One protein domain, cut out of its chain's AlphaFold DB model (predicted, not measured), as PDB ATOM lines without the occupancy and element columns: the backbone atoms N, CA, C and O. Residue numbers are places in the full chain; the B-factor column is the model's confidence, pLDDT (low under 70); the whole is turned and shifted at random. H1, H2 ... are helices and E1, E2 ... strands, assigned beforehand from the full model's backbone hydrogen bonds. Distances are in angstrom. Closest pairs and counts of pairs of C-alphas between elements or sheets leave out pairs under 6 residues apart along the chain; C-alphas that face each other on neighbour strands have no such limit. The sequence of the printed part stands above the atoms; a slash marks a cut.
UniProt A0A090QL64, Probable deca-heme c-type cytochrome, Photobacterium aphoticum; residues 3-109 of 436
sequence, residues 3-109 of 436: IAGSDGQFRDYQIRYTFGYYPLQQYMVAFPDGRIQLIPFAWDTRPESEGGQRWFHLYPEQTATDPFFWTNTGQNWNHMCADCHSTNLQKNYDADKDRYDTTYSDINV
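What this domain is: This is residues 3 to 109 of the 436 residues of the protein "Probable deca-heme c-type cytochrome" of Photobacterium aphoticum (UniProt A0A090QL64). With little regular structure, the domain is a strongly twisted sheet, E2 to E5, with helix H1 and the loop of residues 58 to 76 on one side, and a long loop hairpin, residues 86 to 107, beyond H1. The 107 printed residues run E1 E2 E3 E4 E5 H1; the sheet, ordered E2 E3 E4 E5, is a meander, each strand the antiparallel neighbour of the one before. Mostly strand, with 32 residues in named elements, it is compact, radius of gyration of the C-alphas 14.7 A, spanning 49 by 35 by 22 A.

Where its parts are: E2 is residues 15 to 19, E3 24 to 30, 20.4 A long, E4 36 to 44, 21.3 A, bending by 70 degrees at residue 40, and E5 54 to 57. E1, residues 10 to 12, begins at C-alpha 10 (-0.802, -63.088, -7.473); H1, residues 77 to 80, ends at C-alpha 80 (0.038, -40.052, 1.710).

How they stand to each other: E3 forms hairpins with E2, N 19 and O 26 being 2.8 A apart, and with E4, N 29 and O 37 2.9 A. E4 and E5 form another, N 42 and O 56 2.9 A. H1 is on the sheet, height 7.7 A, closest to E4 at the C-alphas of Trp 77 and Ile 36, 5.4 A; it is too short for an O i to N i+4 pair. E1 pairs with no named strand and runs on into E2 at 90 degrees.

The domain as a whole: The C-alphas farthest apart, Ser 49 and Asp 96, are 50.4 A apart. The printed part has no cut, the link E5 to H1 is long, and no printed residue is under 70 in pLDDT.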
ATOM      1  N   ILE A   3       2.882 -61.102  -4.956       92.88
ATOM      2  CA  ILE A   3       1.817 -60.678  -4.025       92.88
ATOM      3  C   ILE A   3       0.467 -60.554  -4.732       92.88
ATOM      4  O   ILE A   3       0.413 -60.272  -5.930       92.88
ATOM      5  N   ALA A   4      -0.620 -60.791  -3.995       91.69
ATOM      6  CA  ALA A   4      -1.983 -60.701  -4.510       91.69
ATOM      7  C   ALA A   4      -2.422 -59.241  -4.677       91.69
ATOM      8  O   ALA A   4      -2.308 -58.452  -3.740       91.69
ATOM      9  N   GLY A   5      -2.936 -58.892  -5.857       88.94
ATOM     10  CA  GLY A   5      -3.587 -57.601  -6.097       88.94
ATOM     11  C   GLY A   5      -5.007 -57.536  -5.522       88.94
ATOM     12  O   GLY A   5      -5.484 -58.478  -4.890       88.94
ATOM     13  N   SER A   6      -5.711 -56.435  -5.789       86.56
ATOM     14  CA  SER A   6      -7.114 -56.240  -5.383       86.56
ATOM     15  C   SER A   6      -8.087 -57.261  -5.985       86.56
ATOM     16  O   SER A   6      -9.153 -57.500  -5.427       86.56
ATOM     17  N   ASP A   7      -7.718 -57.900  -7.094       90.25
ATOM     18  CA  ASP A   7      -8.471 -58.977  -7.740       90.25
ATOM     19  C   ASP A   7      -8.136 -60.378  -7.193       90.25
ATOM     20  O   ASP A   7      -8.582 -61.388  -7.740       90.25
ATOM     21  N   GLY A   8      -7.314 -60.455  -6.141       89.69
ATOM     22  CA  GLY A   8      -6.869 -61.700  -5.520       89.69
ATOM     23  C   GLY A   8      -5.850 -62.493  -6.344       89.69
ATOM     24  O   GLY A   8      -5.379 -63.534  -5.886       89.69
ATOM     25  N   GLN A   9      -5.472 -62.027  -7.538       93.75
ATOM     26  CA  GLN A   9      -4.482 -62.714  -8.361       93.75
ATOM     27  C   GLN A   9      -3.067 -62.307  -7.958       93.75
ATOM     28  O   GLN A   9      -2.739 -61.121  -7.856       93.75
ATOM     29  N   PHE A  10      -2.206 -63.306  -7.784       94.62
ATOM     30  CA  PHE A  10      -0.802 -63.088  -7.473       94.62
ATOM     31  C   PHE A  10       0.002 -62.730  -8.719       94.62
ATOM     32  O   PHE A  10      -0.100 -63.385  -9.760       94.62
ATOM     33  N   ARG A  11       0.830 -61.691  -8.596       94.00
ATOM     34  CA  ARG A  11       1.697 -61.194  -9.667       94.00
ATOM     35  C   ARG A  11       3.056 -60.806  -9.118       94.00
ATOM     36  O   ARG A  11       3.188 -60.482  -7.938       94.00
ATOM     37  N   ASP A  12       4.052 -60.804  -9.996       94.75
ATOM     38  CA  ASP A  12       5.368 -60.266  -9.687       94.75
ATOM     39  C   ASP A  12       5.402 -58.750  -9.855       94.75
ATOM     40  O   ASP A  12       5.231 -58.219 -10.952       94.75
ATOM     41  N   TYR A  13       5.698 -58.060  -8.758       93.75
ATOM     42  CA  TYR A  13       5.958 -56.628  -8.741       93.75
ATOM     43  C   TYR A  13       7.443 -56.363  -8.496       93.75
ATOM     44  O   TYR A  13       8.063 -56.944  -7.593       93.75
ATOM     45  N   GLN A  14       8.027 -55.480  -9.306       94.69
ATOM     46  CA  GLN A  14       9.395 -55.013  -9.112       94.69
ATOM     47  C   GLN A  14       9.421 -53.949  -8.014       94.69
ATOM     48  O   GLN A  14       8.796 -52.897  -8.150       94.69
ATOM     49  N   ILE A  15      10.195 -54.201  -6.957       95.62
ATOM     50  CA  ILE A  15      10.493 -53.185  -5.949       95.62
ATOM     51  C   ILE A  15      11.375 -52.116  -6.592       95.62
ATOM     52  O   ILE A  15      12.421 -52.428  -7.165       95.62
ATOM     53  N   ARG A  16      10.931 -50.863  -6.526       94.94
ATOM     54  CA  ARG A  16      11.631 -49.709  -7.104       94.94
ATOM     55  C   ARG A  16      12.315 -48.854  -6.046       94.94
ATOM     56  O   ARG A  16      13.342 -48.256  -6.346       94.94
ATOM     57  N   TYR A  17      11.764 -48.821  -4.833       93.56
ATOM     58  CA  TYR A  17      12.234 -47.948  -3.762       93.56
ATOM     59  C   TYR A  17      12.166 -48.636  -2.399       93.56
ATOM     60  O   TYR A  17      11.361 -49.546  -2.178       93.56
ATOM     61  N   THR A  18      12.981 -48.129  -1.480       92.88
ATOM     62  CA  THR A  18      12.928 -48.394  -0.040       92.88
ATOM     63  C   THR A  18      12.495 -47.122   0.683       92.88
ATOM     64  O   THR A  18      12.901 -46.031   0.283       92.88
ATOM     65  N   PHE A  19      11.706 -47.247   1.744       92.19
ATOM     66  CA  PHE A  19      11.147 -46.132   2.504       92.19
ATOM     67  C   PHE A  19      11.328 -46.370   4.003       92.19
ATOM     68  O   PHE A  19      10.996 -47.441   4.501       92.19
ATOM     69  N   GLY A  20      11.864 -45.387   4.724       89.06
ATOM     70  CA  GLY A  20      12.227 -45.553   6.131       89.06
ATOM     71  C   GLY A  20      13.524 -46.345   6.352       89.06
ATOM     72  O   GLY A  20      14.138 -46.883   5.423       89.06
ATOM     73  N   TYR A  21      13.962 -46.368   7.611       89.31
ATOM     74  CA  TYR A  21      15.144 -47.107   8.052       89.31
ATOM     75  C   TYR A  21      14.896 -47.753   9.411       89.31
ATOM     76  O   TYR A  21      14.716 -48.960   9.457       89.31
ATOM     77  N   TYR A  22      14.850 -46.977  10.494       93.00
ATOM     78  CA  TYR A  22      14.663 -47.472  11.860       93.00
ATOM     79  C   TYR A  22      13.393 -46.878  12.483       93.00
ATOM     80  O   TYR A  22      13.193 -45.672  12.319       93.00
ATOM     81  N   PRO A  23      12.558 -47.671  13.187       95.25
ATOM     82  CA  PRO A  23      12.731 -49.101  13.502       95.25
ATOM     83  C   PRO A  23      12.201 -50.060  12.426       95.25
ATOM     84  O   PRO A  23      12.380 -51.270  12.541       95.25
ATOM     85  N   LEU A  24      11.564 -49.544  11.371       95.94
ATOM     86  CA  LEU A  24      11.117 -50.358  10.245       95.94
ATOM     87  C   LEU A  24      11.447 -49.725   8.890       95.94
ATOM     88  O   LEU A  24      11.497 -48.503   8.733       95.94
ATOM     89  N   GLN A  25      11.645 -50.589   7.898       96.69
ATOM     90  CA  GLN A  25      11.823 -50.239   6.497       96.69
ATOM     91  C   GLN A  25      10.689 -50.845   5.664       96.69
ATOM     92  O   GLN A  25      10.396 -52.035   5.748       96.69
ATOM     93  N   GLN A  26      10.066 -50.026   4.827       96.31
ATOM     94  CA  GLN A  26       9.036 -50.418   3.870       96.31
ATOM     95  C   GLN A  26       9.587 -50.399   2.442       96.31
ATOM     96  O   GLN A  26      10.638 -49.820   2.154       96.31
ATOM     97  N   TYR A  27       8.859 -51.033   1.528       96.19
ATOM     98  CA  TYR A  27       9.259 -51.177   0.132       96.19
ATOM     99  C   TYR A  27       8.127 -50.743  -0.782       96.19
ATOM    100  O   TYR A  27       6.952 -50.899  -0.447       96.19
ATOM    101  N   MET A  28       8.481 -50.186  -1.938       96.62
ATOM    102  CA  MET A  28       7.497 -49.579  -2.828       96.62
ATOM    103  C   MET A  28       7.620 -50.078  -4.256       96.62
ATOM    104  O   MET A  28       8.719 -50.320  -4.769       96.62
ATOM    105  N   VAL A  29       6.468 -50.194  -4.907       96.62
ATOM    106  CA  VAL A  29       6.328 -50.595  -6.307       96.62
ATOM    107  C   VAL A  29       5.723 -49.446  -7.103       96.62
ATOM    108  O   VAL A  29       4.863 -48.728  -6.601       96.62
ATOM    109  N   ALA A  30       6.179 -49.262  -8.340       95.19
ATOM    110  CA  ALA A  30       5.638 -48.253  -9.247       95.19
ATOM    111  C   ALA A  30       4.710 -48.905 -10.279       95.19
ATOM    112  O   ALA A  30       5.063 -49.930 -10.870       95.19
ATOM    113  N   PHE A  31       3.553 -48.293 -10.505       94.12
ATOM    114  CA  PHE A  31       2.558 -48.703 -11.490       94.12
ATOM    115  C   PHE A  31       2.675 -47.870 -12.782       94.12
ATOM    116  O   PHE A  31       3.198 -46.754 -12.755       94.12
ATOM    117  N   PRO A  32       2.184 -48.381 -13.931       93.69
ATOM    118  CA  PRO A  32       2.225 -47.651 -15.207       93.69
ATOM    119  C   PRO A  32       1.466 -46.314 -15.215       93.69
ATOM    120  O   PRO A  32       1.770 -45.441 -16.024       93.69
ATOM    121  N   ASP A  33       0.494 -46.144 -14.318       94.88
ATOM    122  CA  ASP A  33      -0.290 -44.918 -14.117       94.88
ATOM    123  C   ASP A  33       0.376 -43.924 -13.143       94.88
ATOM    124  O   ASP A  33      -0.257 -42.989 -12.660       94.88
ATOM    125  N   GLY A  34       1.657 -44.125 -12.823       96.00
ATOM    126  CA  GLY A  34       2.437 -43.236 -11.963       96.00
ATOM    127  C   GLY A  34       2.181 -43.392 -10.463       96.00
ATOM    128  O   GLY A  34       2.889 -42.764  -9.673       96.00
ATOM    129  N   ARG A  35       1.233 -44.244 -10.041       96.38
ATOM    130  CA  ARG A  35       1.068 -44.573  -8.620       96.38
ATOM    131  C   ARG A  35       2.299 -45.310  -8.103       96.38
ATOM    132  O   ARG A  35       2.766 -46.279  -8.703       96.38
ATOM    133  N   ILE A  36       2.786 -44.887  -6.948       96.88
ATOM    134  CA  ILE A  36       3.793 -45.585  -6.156       96.88
ATOM    135  C   ILE A  36       3.086 -46.102  -4.906       96.88
ATOM    136  O   ILE A  36       2.491 -45.324  -4.166       96.88
ATOM    137  N   GLN A  37       3.118 -47.415  -4.695       96.81
ATOM    138  CA  GLN A  37       2.404 -48.080  -3.603       96.81
ATOM    139  C   GLN A  37       3.377 -48.736  -2.636       96.81
ATOM    140  O   GLN A  37       4.313 -49.415  -3.072       96.81
ATOM    141  N   LEU A  38       3.135 -48.567  -1.336       96.56
ATOM    142  CA  LEU A  38       3.809 -49.336  -0.297       96.56
ATOM    143  C   LEU A  38       3.243 -50.763  -0.292       96.56
ATOM    144  O   LEU A  38       2.034 -50.973  -0.222       96.56
ATOM    145  N   ILE A  39       4.122 -51.761  -0.392       95.62
ATOM    146  CA  ILE A  39       3.710 -53.167  -0.280       95.62
ATOM    147  C   ILE A  39       3.351 -53.486   1.182       95.62
ATOM    148  O   ILE A  39       3.838 -52.810   2.091       95.62
ATOM    149  N   PRO A  40       2.561 -54.541   1.457       94.69
ATOM    150  CA  PRO A  40       2.059 -54.777   2.811       94.69
ATOM    151  C   PRO A  40       3.118 -55.324   3.781       94.69
ATOM    152  O   PRO A  40       2.843 -55.472   4.973       94.69
ATOM    153  N   PHE A  41       4.320 -55.633   3.289       95.25
ATOM    154  CA  PHE A  41       5.416 -56.184   4.076       95.25
ATOM    155  C   PHE A  41       6.445 -55.113   4.426       95.25
ATOM    156  O   PHE A  41       6.921 -54.380   3.555       95.25
ATOM    157  N   ALA A  42       6.830 -55.087   5.696       96.94
ATOM    158  CA  ALA A  42       7.902 -54.261   6.223       96.94
ATOM    159  C   ALA A  42       8.998 -55.144   6.830       96.94
ATOM    160  O   ALA A  42       8.758 -56.285   7.232       96.94
ATOM    161  N   TRP A  43      10.211 -54.608   6.874       97.69
ATOM    162  CA  TRP A  43      11.357 -55.206   7.538       97.69
ATOM    163  C   TRP A  43      11.608 -54.483   8.861       97.69
ATOM    164  O   TRP A  43      11.805 -53.269   8.875       97.69
ATOM    165  N   ASP A  44      11.588 -55.222   9.965       97.94
ATOM    166  CA  ASP A  44      11.949 -54.729  11.295       97.94
ATOM    167  C   ASP A  44      13.476 -54.616  11.373       97.94
ATOM    168  O   ASP A  44      14.179 -55.629  11.392       97.94
ATOM    169  N   THR A  45      14.007 -53.394  11.364       97.81
ATOM    170  CA  THR A  45      15.458 -53.147  11.359       97.81
ATOM    171  C   THR A  45      16.064 -53.124  12.753       97.81
ATOM    172  O   THR A  45      17.284 -52.969  12.869       97.81
ATOM    173  N   ARG A  46      15.263 -53.301  13.810       97.81
ATOM    174  CA  ARG A  46      15.785 -53.382  15.176       97.81
ATOM    175  C   ARG A  46      16.720 -54.581  15.333       97.81
ATOM    176  O   ARG A  46      16.632 -55.539  14.555       97.81
ATOM    177  N   PRO A  47      17.640 -54.553  16.306       97.94
ATOM    178  CA  PRO A  47      18.493 -55.697  16.598       97.94
ATOM    179  C   PRO A  47      17.684 -56.970  16.887       97.94
ATOM    180  O   PRO A  47      16.582 -56.915  17.433       97.94
ATOM    181  N   GLU A  48      18.260 -58.136  16.591       97.50
ATOM    182  CA  GLU A  48      17.641 -59.436  16.896       97.50
ATOM    183  C   GLU A  48      17.349 -59.596  18.401       97.50
ATOM    184  O   GLU A  48      16.339 -60.182  18.783       97.50
ATOM    185  N   SER A  49      18.168 -58.982  19.266       97.69
ATOM    186  CA  SER A  49      17.954 -58.942  20.721       97.69
ATOM    187  C   SER A  49      16.665 -58.231  21.150       97.69
ATOM    188  O   SER A  49      16.203 -58.448  22.264       97.69
ATOM    189  N   GLU A  50      16.086 -57.396  20.286       95.62
ATOM    190  CA  GLU A  50      14.804 -56.706  20.495       95.62
ATOM    191  C   GLU A  50      13.656 -57.369  19.706       95.62
ATOM    192  O   GLU A  50      12.556 -56.826  19.606       95.62
ATOM    193  N   GLY A  51      13.904 -58.545  19.118       96.06
ATOM    194  CA  GLY A  51      12.947 -59.255  18.267       96.06
ATOM    195  C   GLY A  51      12.834 -58.696  16.844       96.06
ATOM    196  O   GLY A  51      11.842 -58.983  16.165       96.06
ATOM    197  N   GLY A  52      13.810 -57.889  16.409       97.19
ATOM    198  CA  GLY A  52      13.897 -57.368  15.046       97.19
ATOM    199  C   GLY A  52      14.591 -58.317  14.067       97.19
ATOM    200  O   GLY A  52      14.644 -59.526  14.284       97.19
ATOM    201  N   GLN A  53      15.098 -57.768  12.960       97.38
ATOM    202  CA  GLN A  53      15.673 -58.509  11.828       97.38
ATOM    203  C   GLN A  53      14.705 -59.538  11.225       97.38
ATOM    204  O   GLN A  53      15.068 -60.680  10.931       97.38
ATOM    205  N   ARG A  54      13.447 -59.132  11.037       97.69
ATOM    206  CA  ARG A  54      12.392 -59.997  10.498       97.69
ATOM    207  C   ARG A  54      11.436 -59.250   9.583       97.69
ATOM    208  O   ARG A  54      11.170 -58.062   9.758       97.69
ATOM    209  N   TRP A  55      10.862 -59.986   8.637       97.25
ATOM    210  CA  TRP A  55       9.734 -59.513   7.843       97.25
ATOM    211  C   TRP A  55       8.438 -59.628   8.638       97.25
ATOM    212  O   TRP A  55       8.224 -60.607   9.354       97.25
ATOM    213  N   PHE A  56       7.550 -58.658   8.467       96.88
ATOM    214  CA  PHE A  56       6.203 -58.707   9.017       96.88
ATOM    215  C   PHE A  56       5.200 -58.053   8.068       96.88
ATOM    216  O   PHE A  56       5.551 -57.199   7.254       96.88
ATOM    217  N   HIS A  57       3.945 -58.491   8.152       95.19
ATOM    218  CA  HIS A  57       2.842 -57.872   7.428       95.19
ATOM    219  C   HIS A  57       2.298 -56.732   8.286       95.19
ATOM    220  O   HIS A  57       1.843 -56.983   9.398       95.19
ATOM    221  N   LEU A  58       2.346 -55.496   7.789       93.25
ATOM    222  CA  LEU A  58       2.060 -54.302   8.587       93.25
ATOM    223  C   LEU A  58       0.577 -54.202   8.979       93.25
ATOM    224  O   LEU A  58       0.262 -53.886  10.124       93.25
ATOM    225  N   TYR A  59      -0.322 -54.554   8.056       92.50
ATOM    226  CA  TYR A  59      -1.770 -54.508   8.283       92.50
ATOM    227  C   TYR A  59      -2.469 -55.808   7.837       92.50
ATOM    228  O   TYR A  59      -3.140 -55.814   6.806       92.50
ATOM    229  N   PRO A  60      -2.265 -56.937   8.544       91.75
ATOM    230  CA  PRO A  60      -2.701 -58.267   8.088       91.75
ATOM    231  C   PRO A  60      -4.223 -58.430   8.010       91.75
ATOM    232  O   PRO A  60      -4.704 -59.251   7.239       91.75
ATOM    233  N   GLU A  61      -4.966 -57.623   8.766       91.69
ATOM    234  CA  GLU A  61      -6.432 -57.661   8.815       91.69
ATOM    235  C   GLU A  61      -7.105 -56.868   7.679       91.69
ATOM    236  O   GLU A  61      -8.325 -56.906   7.545       91.69
ATOM    237  N   GLN A  62      -6.342 -56.117   6.873       91.12
ATOM    238  CA  GLN A  62      -6.907 -55.269   5.818       91.12
ATOM    239  C   GLN A  62      -7.239 -56.098   4.576       91.12
ATOM    240  O   GLN A  62      -6.392 -56.791   4.010       91.12
ATOM    241  N   THR A  63      -8.473 -55.971   4.116       91.19
ATOM    242  CA  THR A  63      -9.015 -56.634   2.931       91.19
ATOM    243  C   THR A  63      -9.022 -55.693   1.731       91.19
ATOM    244  O   THR A  63      -8.867 -54.488   1.877       91.19
ATOM    245  N   ALA A  64      -9.254 -56.213   0.520       91.12
ATOM    246  CA  ALA A  64      -9.216 -55.417  -0.713       91.12
ATOM    247  C   ALA A  64     -10.165 -54.197  -0.733       91.12
ATOM    248  O   ALA A  64      -9.953 -53.277  -1.524       91.12
ATOM    249  N   THR A  65     -11.197 -54.171   0.116       91.75
ATOM    250  CA  THR A  65     -12.125 -53.038   0.240       91.75
ATOM    251  C   THR A  65     -11.672 -51.975   1.233       91.75
ATOM    252  O   THR A  65     -12.218 -50.874   1.225       91.75
ATOM    253  N   ASP A  66     -10.693 -52.279   2.082       92.62
ATOM    254  CA  ASP A  66     -10.267 -51.365   3.130       92.62
ATOM    255  C   ASP A  66      -9.284 -50.310   2.596       92.62
ATOM    256  O   ASP A  66      -8.447 -50.613   1.734       92.62
ATOM    257  N   PRO A  67      -9.321 -49.065   3.109       91.00
ATOM    258  CA  PRO A  67      -8.456 -47.990   2.620       91.00
ATOM    259  C   PRO A  67      -6.955 -48.303   2.690       91.00
ATOM    260  O   PRO A  67      -6.203 -47.852   1.826       91.00
ATOM    261  N   PHE A  68      -6.522 -49.079   3.690       91.19
ATOM    262  CA  PHE A  68      -5.115 -49.416   3.929       91.19
ATOM    263  C   PHE A  68      -4.661 -50.728   3.282       91.19
ATOM    264  O   PHE A  68      -3.526 -51.155   3.512       91.19
ATOM    265  N   PHE A  69      -5.489 -51.351   2.442       94.56
ATOM    266  CA  PHE A  69      -5.011 -52.410   1.560       94.56
ATOM    267  C   PHE A  69      -3.963 -51.866   0.586       94.56
ATOM    268  O   PHE A  69      -4.073 -50.745   0.094       94.56
ATOM    269  N   TRP A  70      -2.937 -52.660   0.287       94.56
ATOM    270  CA  TRP A  70      -1.703 -52.182  -0.349       94.56
ATOM    271  C   TRP A  70      -1.859 -51.588  -1.758       94.56
ATOM    272  O   TRP A  70      -1.004 -50.827  -2.198       94.56
ATOM    273  N   THR A  71      -2.947 -51.889  -2.472       93.81
ATOM    274  CA  THR A  71      -3.247 -51.262  -3.774       93.81
ATOM    275  C   THR A  71      -4.153 -50.033  -3.680       93.81
ATOM    276  O   THR A  71      -4.403 -49.397  -4.706       93.81
ATOM    277  N   ASN A  72      -4.664 -49.707  -2.492       93.62
ATOM    278  CA  ASN A  72      -5.648 -48.650  -2.270       93.62
ATOM    279  C   ASN A  72      -4.972 -47.330  -1.861       93.62
ATOM    280  O   ASN A  72      -3.747 -47.206  -1.835       93.62
ATOM    281  N   THR A  73      -5.774 -46.292  -1.622       91.31
ATOM    282  CA  THR A  73      -5.293 -44.915  -1.425       91.31
ATOM    283  C   THR A  73      -4.501 -44.722  -0.135       91.31
ATOM    284  O   THR A  73      -3.581 -43.908  -0.121       91.31
ATOM    285  N   GLY A  74      -4.789 -45.490   0.922       91.50
ATOM    286  CA  GLY A  74      -4.090 -45.393   2.208       91.50
ATOM    287  C   GLY A  74      -2.635 -45.869   2.175       91.50
ATOM    288  O   GLY A  74      -1.887 -45.574   3.100       91.50
ATOM    289  N   GLN A  75      -2.219 -46.570   1.114       94.94
ATOM    290  CA  GLN A  75      -0.839 -47.043   0.912       94.94
ATOM    291  C   GLN A  75      -0.137 -46.333  -0.251       94.94
ATOM    292  O   GLN A  75       0.980 -46.699  -0.624       94.94
ATOM    293  N   ASN A  76      -0.768 -45.303  -0.823       95.69
ATOM    294  CA  ASN A  76      -0.231 -44.576  -1.961       95.69
ATOM    295  C   ASN A  76       0.793 -43.532  -1.507       95.69
ATOM    296  O   ASN A  76       0.444 -42.548  -0.856       95.69
ATOM    297  N   TRP A  77       2.052 -43.706  -1.905       95.56
ATOM    298  CA  TRP A  77       3.143 -42.811  -1.526       95.56
ATOM    299  C   TRP A  77       2.943 -41.389  -2.063       95.56
ATOM    300  O   TRP A  77       3.173 -40.436  -1.320       95.56
ATOM    301  N   ASN A  78       2.481 -41.229  -3.311       93.81
ATOM    302  CA  ASN A  78       2.300 -39.911  -3.938       93.81
ATOM    303  C   ASN A  78       1.349 -39.024  -3.118       93.81
ATOM    304  O   ASN A  78       1.596 -37.833  -2.935       93.81
ATOM    305  N   HIS A  79       0.256 -39.614  -2.633       88.81
ATOM    306  CA  HIS A  79      -0.781 -38.931  -1.872       88.81
ATOM    307  C   HIS A  79      -0.459 -38.828  -0.376       88.81
ATOM    308  O   HIS A  79      -0.594 -37.745   0.191       88.81
ATOM    309  N   MET A  80      -0.044 -39.934   0.250       89.38
ATOM    310  CA  MET A  80       0.038 -40.052   1.710       89.38
ATOM    311  C   MET A  80       1.394 -39.649   2.288       89.38
ATOM    312  O   MET A  80       1.459 -39.208   3.432       89.38
ATOM    313  N   CYS A  81       2.483 -39.822   1.536       91.94
ATOM    314  CA  CYS A  81       3.834 -39.803   2.105       91.94
ATOM    315  C   CYS A  81       4.734 -38.738   1.478       91.94
ATOM    316  O   CYS A  81       5.552 -38.136   2.172       91.94
ATOM    317  N   ALA A  82       4.606 -38.504   0.172       91.06
ATOM    318  CA  ALA A  82       5.548 -37.689  -0.584       91.06
ATOM    319  C   ALA A  82       5.672 -36.265  -0.025       91.06
ATOM    320  O   ALA A  82       6.775 -35.732   0.020       91.06
ATOM    321  N   ASP A  83       4.580 -35.672   0.464       87.06
ATOM    322  CA  ASP A  83       4.561 -34.294   0.981       87.06
ATOM    323  C   ASP A  83       5.461 -34.107   2.215       87.06
ATOM    324  O   ASP A  83       6.106 -33.073   2.372       87.06
ATOM    325  N   CYS A  84       5.578 -35.141   3.052       89.75
ATOM    326  CA  CYS A  84       6.484 -35.140   4.201       89.75
ATOM    327  C   CYS A  84       7.899 -35.632   3.858       89.75
ATOM    328  O   CYS A  84       8.836 -35.373   4.610       89.75
ATOM    329  N   HIS A  85       8.052 -36.369   2.754       91.62
ATOM    330  CA  HIS A  85       9.267 -37.109   2.397       91.62
ATOM    331  C   HIS A  85       9.885 -36.660   1.068       91.62
ATOM    332  O   HIS A  85      10.553 -37.443   0.389       91.62
ATOM    333  N   SER A  86       9.684 -35.401   0.691       90.12
ATOM    334  CA  SER A  86      10.352 -34.777  -0.449       90.12
ATOM    335  C   SER A  86      10.385 -33.255  -0.302       90.12
ATOM    336  O   SER A  86       9.666 -32.678   0.517       90.12
ATOM    337  N   THR A  87      11.226 -32.592  -1.092       87.38
ATOM    338  CA  THR A  87      11.236 -31.129  -1.221       87.38
ATOM    339  C   THR A  87      10.620 -30.712  -2.547       87.38
ATOM    340  O   THR A  87      10.769 -31.391  -3.564       87.38
ATOM    341  N   ASN A  88       9.933 -29.564  -2.540       84.38
ATOM    342  CA  ASN A  88       9.295 -28.995  -3.727       84.38
ATOM    343  C   ASN A  88       8.455 -30.040  -4.491       84.38
ATOM    344  O   ASN A  88       8.642 -30.234  -5.689       84.38
ATOM    345  N   LEU A  89       7.574 -30.744  -3.779       88.06
ATOM    346  CA  LEU A  89       6.697 -31.754  -4.359       88.06
ATOM    347  C   LEU A  89       5.661 -31.117  -5.291       88.06
ATOM    348  O   LEU A  89       5.001 -30.143  -4.928       88.06
ATOM    349  N   GLN A  90       5.449 -31.733  -6.448       88.94
ATOM    350  CA  GLN A  90       4.242 -31.582  -7.251       88.94
ATOM    351  C   GLN A  90       3.662 -32.973  -7.478       88.94
ATOM    352  O   GLN A  90       4.272 -33.791  -8.164       88.94
ATOM    353  N   LYS A  91       2.481 -33.267  -6.920       89.81
ATOM    354  CA  LYS A  91       1.843 -34.578  -7.138       89.81
ATOM    355  C   LYS A  91       1.447 -34.777  -8.599       89.81
ATOM    356  O   LYS A  91       1.526 -35.906  -9.084       89.81
ATOM    357  N   ASN A  92       1.043 -33.688  -9.269       91.94
ATOM    358  CA  ASN A  92       0.519 -33.660 -10.639       91.94
ATOM    359  C   ASN A  92      -0.518 -34.769 -10.868       91.94
ATOM    360  O   ASN A  92      -0.387 -35.584 -11.780       91.94
ATOM    361  N   TYR A  93      -1.508 -34.843  -9.975       92.81
ATOM    362  CA  TYR A  93      -2.601 -35.799 -10.103       92.81
ATOM    363  C   TYR A  93      -3.618 -35.305 -11.140       92.81
ATOM    364  O   TYR A  93      -4.169 -34.213 -11.009       92.81
ATOM    365  N   ASP A  94      -3.854 -36.117 -12.166       94.88
ATOM    366  CA  ASP A  94      -4.877 -35.915 -13.189       94.88
ATOM    367  C   ASP A  94      -6.115 -36.732 -12.800       94.88
ATOM    368  O   ASP A  94      -6.115 -37.961 -12.911       94.88
ATOM    369  N   ALA A  95      -7.158 -36.046 -12.324       93.38
ATOM    370  CA  ALA A  95      -8.377 -36.687 -11.831       93.38
ATOM    371  C   ALA A  95      -9.209 -37.345 -12.946       93.38
ATOM    372  O   ALA A  95      -9.899 -38.327 -12.683       93.38
ATOM    373  N   ASP A  96      -9.122 -36.847 -14.185       96.62
ATOM    374  CA  ASP A  96      -9.851 -37.419 -15.323       96.62
ATOM    375  C   ASP A  96      -9.203 -38.728 -15.791       96.62
ATOM    376  O   ASP A  96      -9.885 -39.639 -16.264       96.62
ATOM    377  N   LYS A  97      -7.872 -38.823 -15.671       96.25
ATOM    378  CA  LYS A  97      -7.094 -40.007 -16.073       96.25
ATOM    379  C   LYS A  97      -6.750 -40.956 -14.927       96.25
ATOM    380  O   LYS A  97      -6.155 -41.995 -15.200       96.25
ATOM    381  N   ASP A  98      -7.078 -40.587 -13.690       93.56
ATOM    382  CA  ASP A  98      -6.673 -41.271 -12.456       93.56
ATOM    383  C   ASP A  98      -5.177 -41.634 -12.446       93.56
ATOM    384  O   ASP A  98      -4.769 -42.789 -12.304       93.56
ATOM    385  N   ARG A  99      -4.332 -40.627 -12.688       96.12
ATOM    386  CA  ARG A  99      -2.888 -40.810 -12.885       96.12
ATOM    387  C   ARG A  99      -2.082 -39.760 -12.138       96.12
ATOM    388  O   ARG A  99      -2.455 -38.594 -12.095       96.12
ATOM    389  N   TYR A 100      -0.926 -40.173 -11.627       95.75
ATOM    390  CA  TYR A 100       0.093 -39.270 -11.101       95.75
ATOM    391  C   TYR A 100       1.217 -39.038 -12.120       95.75
ATOM    392  O   TYR A 100       1.623 -39.950 -12.847       95.75
ATOM    393  N   ASP A 101       1.762 -37.825 -12.125       95.50
ATOM    394  CA  ASP A 101       3.033 -37.480 -12.777       95.50
ATOM    395  C   ASP A 101       3.952 -36.755 -11.783       95.50
ATOM    396  O   ASP A 101       4.376 -35.616 -11.975       95.50
ATOM    397  N   THR A 102       4.142 -37.389 -10.624       92.88
ATOM    398  CA  THR A 102       4.739 -36.751  -9.450       92.88
ATOM    399  C   THR A 102       6.204 -36.380  -9.669       92.88
ATOM    400  O   THR A 102       7.025 -37.233 -10.003       92.88
ATOM    401  N   THR A 103       6.539 -35.121  -9.392       91.62
ATOM    402  CA  THR A 103       7.902 -34.579  -9.428       91.62
ATOM    403  C   THR A 103       8.280 -33.966  -8.085       91.62
ATOM    404  O   THR A 103       7.420 -33.557  -7.309       91.62
ATOM    405  N   TYR A 104       9.576 -33.912  -7.799       89.69
ATOM    406  CA  TYR A 104      10.143 -33.297  -6.600       89.69
ATOM    407  C   TYR A 104      11.583 -32.853  -6.887       89.69
ATOM    408  O   TYR A 104      12.193 -33.318  -7.853       89.69
ATOM    409  N   SER A 105      12.129 -31.958  -6.061       88.69
ATOM    410  CA  SER A 105      13.522 -31.503  -6.185       88.69
ATOM    411  C   SER A 105      14.495 -32.468  -5.510       88.69
ATOM    412  O   SER A 105      15.418 -32.948  -6.162       88.69
ATOM    413  N   ASP A 106      14.238 -32.826  -4.253       85.75
ATOM    414  CA  ASP A 106      14.993 -33.836  -3.515       85.75
ATOM    415  C   ASP A 106      14.047 -34.858  -2.890       85.75
ATOM    416  O   ASP A 106      12.934 -34.537  -2.463       85.75
ATOM    417  N   ILE A 107      14.506 -36.107  -2.823       84.75
ATOM    418  CA  ILE A 107      13.824 -37.158  -2.069       84.75
ATOM    419  C   ILE A 107      14.305 -37.133  -0.614       84.75
ATOM    420  O   ILE A 107      15.501 -36.994  -0.357       84.75
ATOM    421  N   ASN A 108      13.378 -37.339   0.323       84.38
ATOM    422  CA  ASN A 108      13.534 -37.188   1.774       84.38
ATOM    423  C   ASN A 108      13.553 -35.730   2.271       84.38
ATOM    424  O   ASN A 108      13.349 -34.772   1.528       84.38
ATOM    425  N   VAL A 109      13.736 -35.579   3.585       88.38
ATOM    426  CA  VAL A 109      13.709 -34.294   4.292       88.38
ATOM    427  C   VAL A 109      15.064 -33.595   4.144       88.38
ATOM    428  O   VAL A 109      15.997 -33.857   4.902       88.38
TER     429      VAL A 109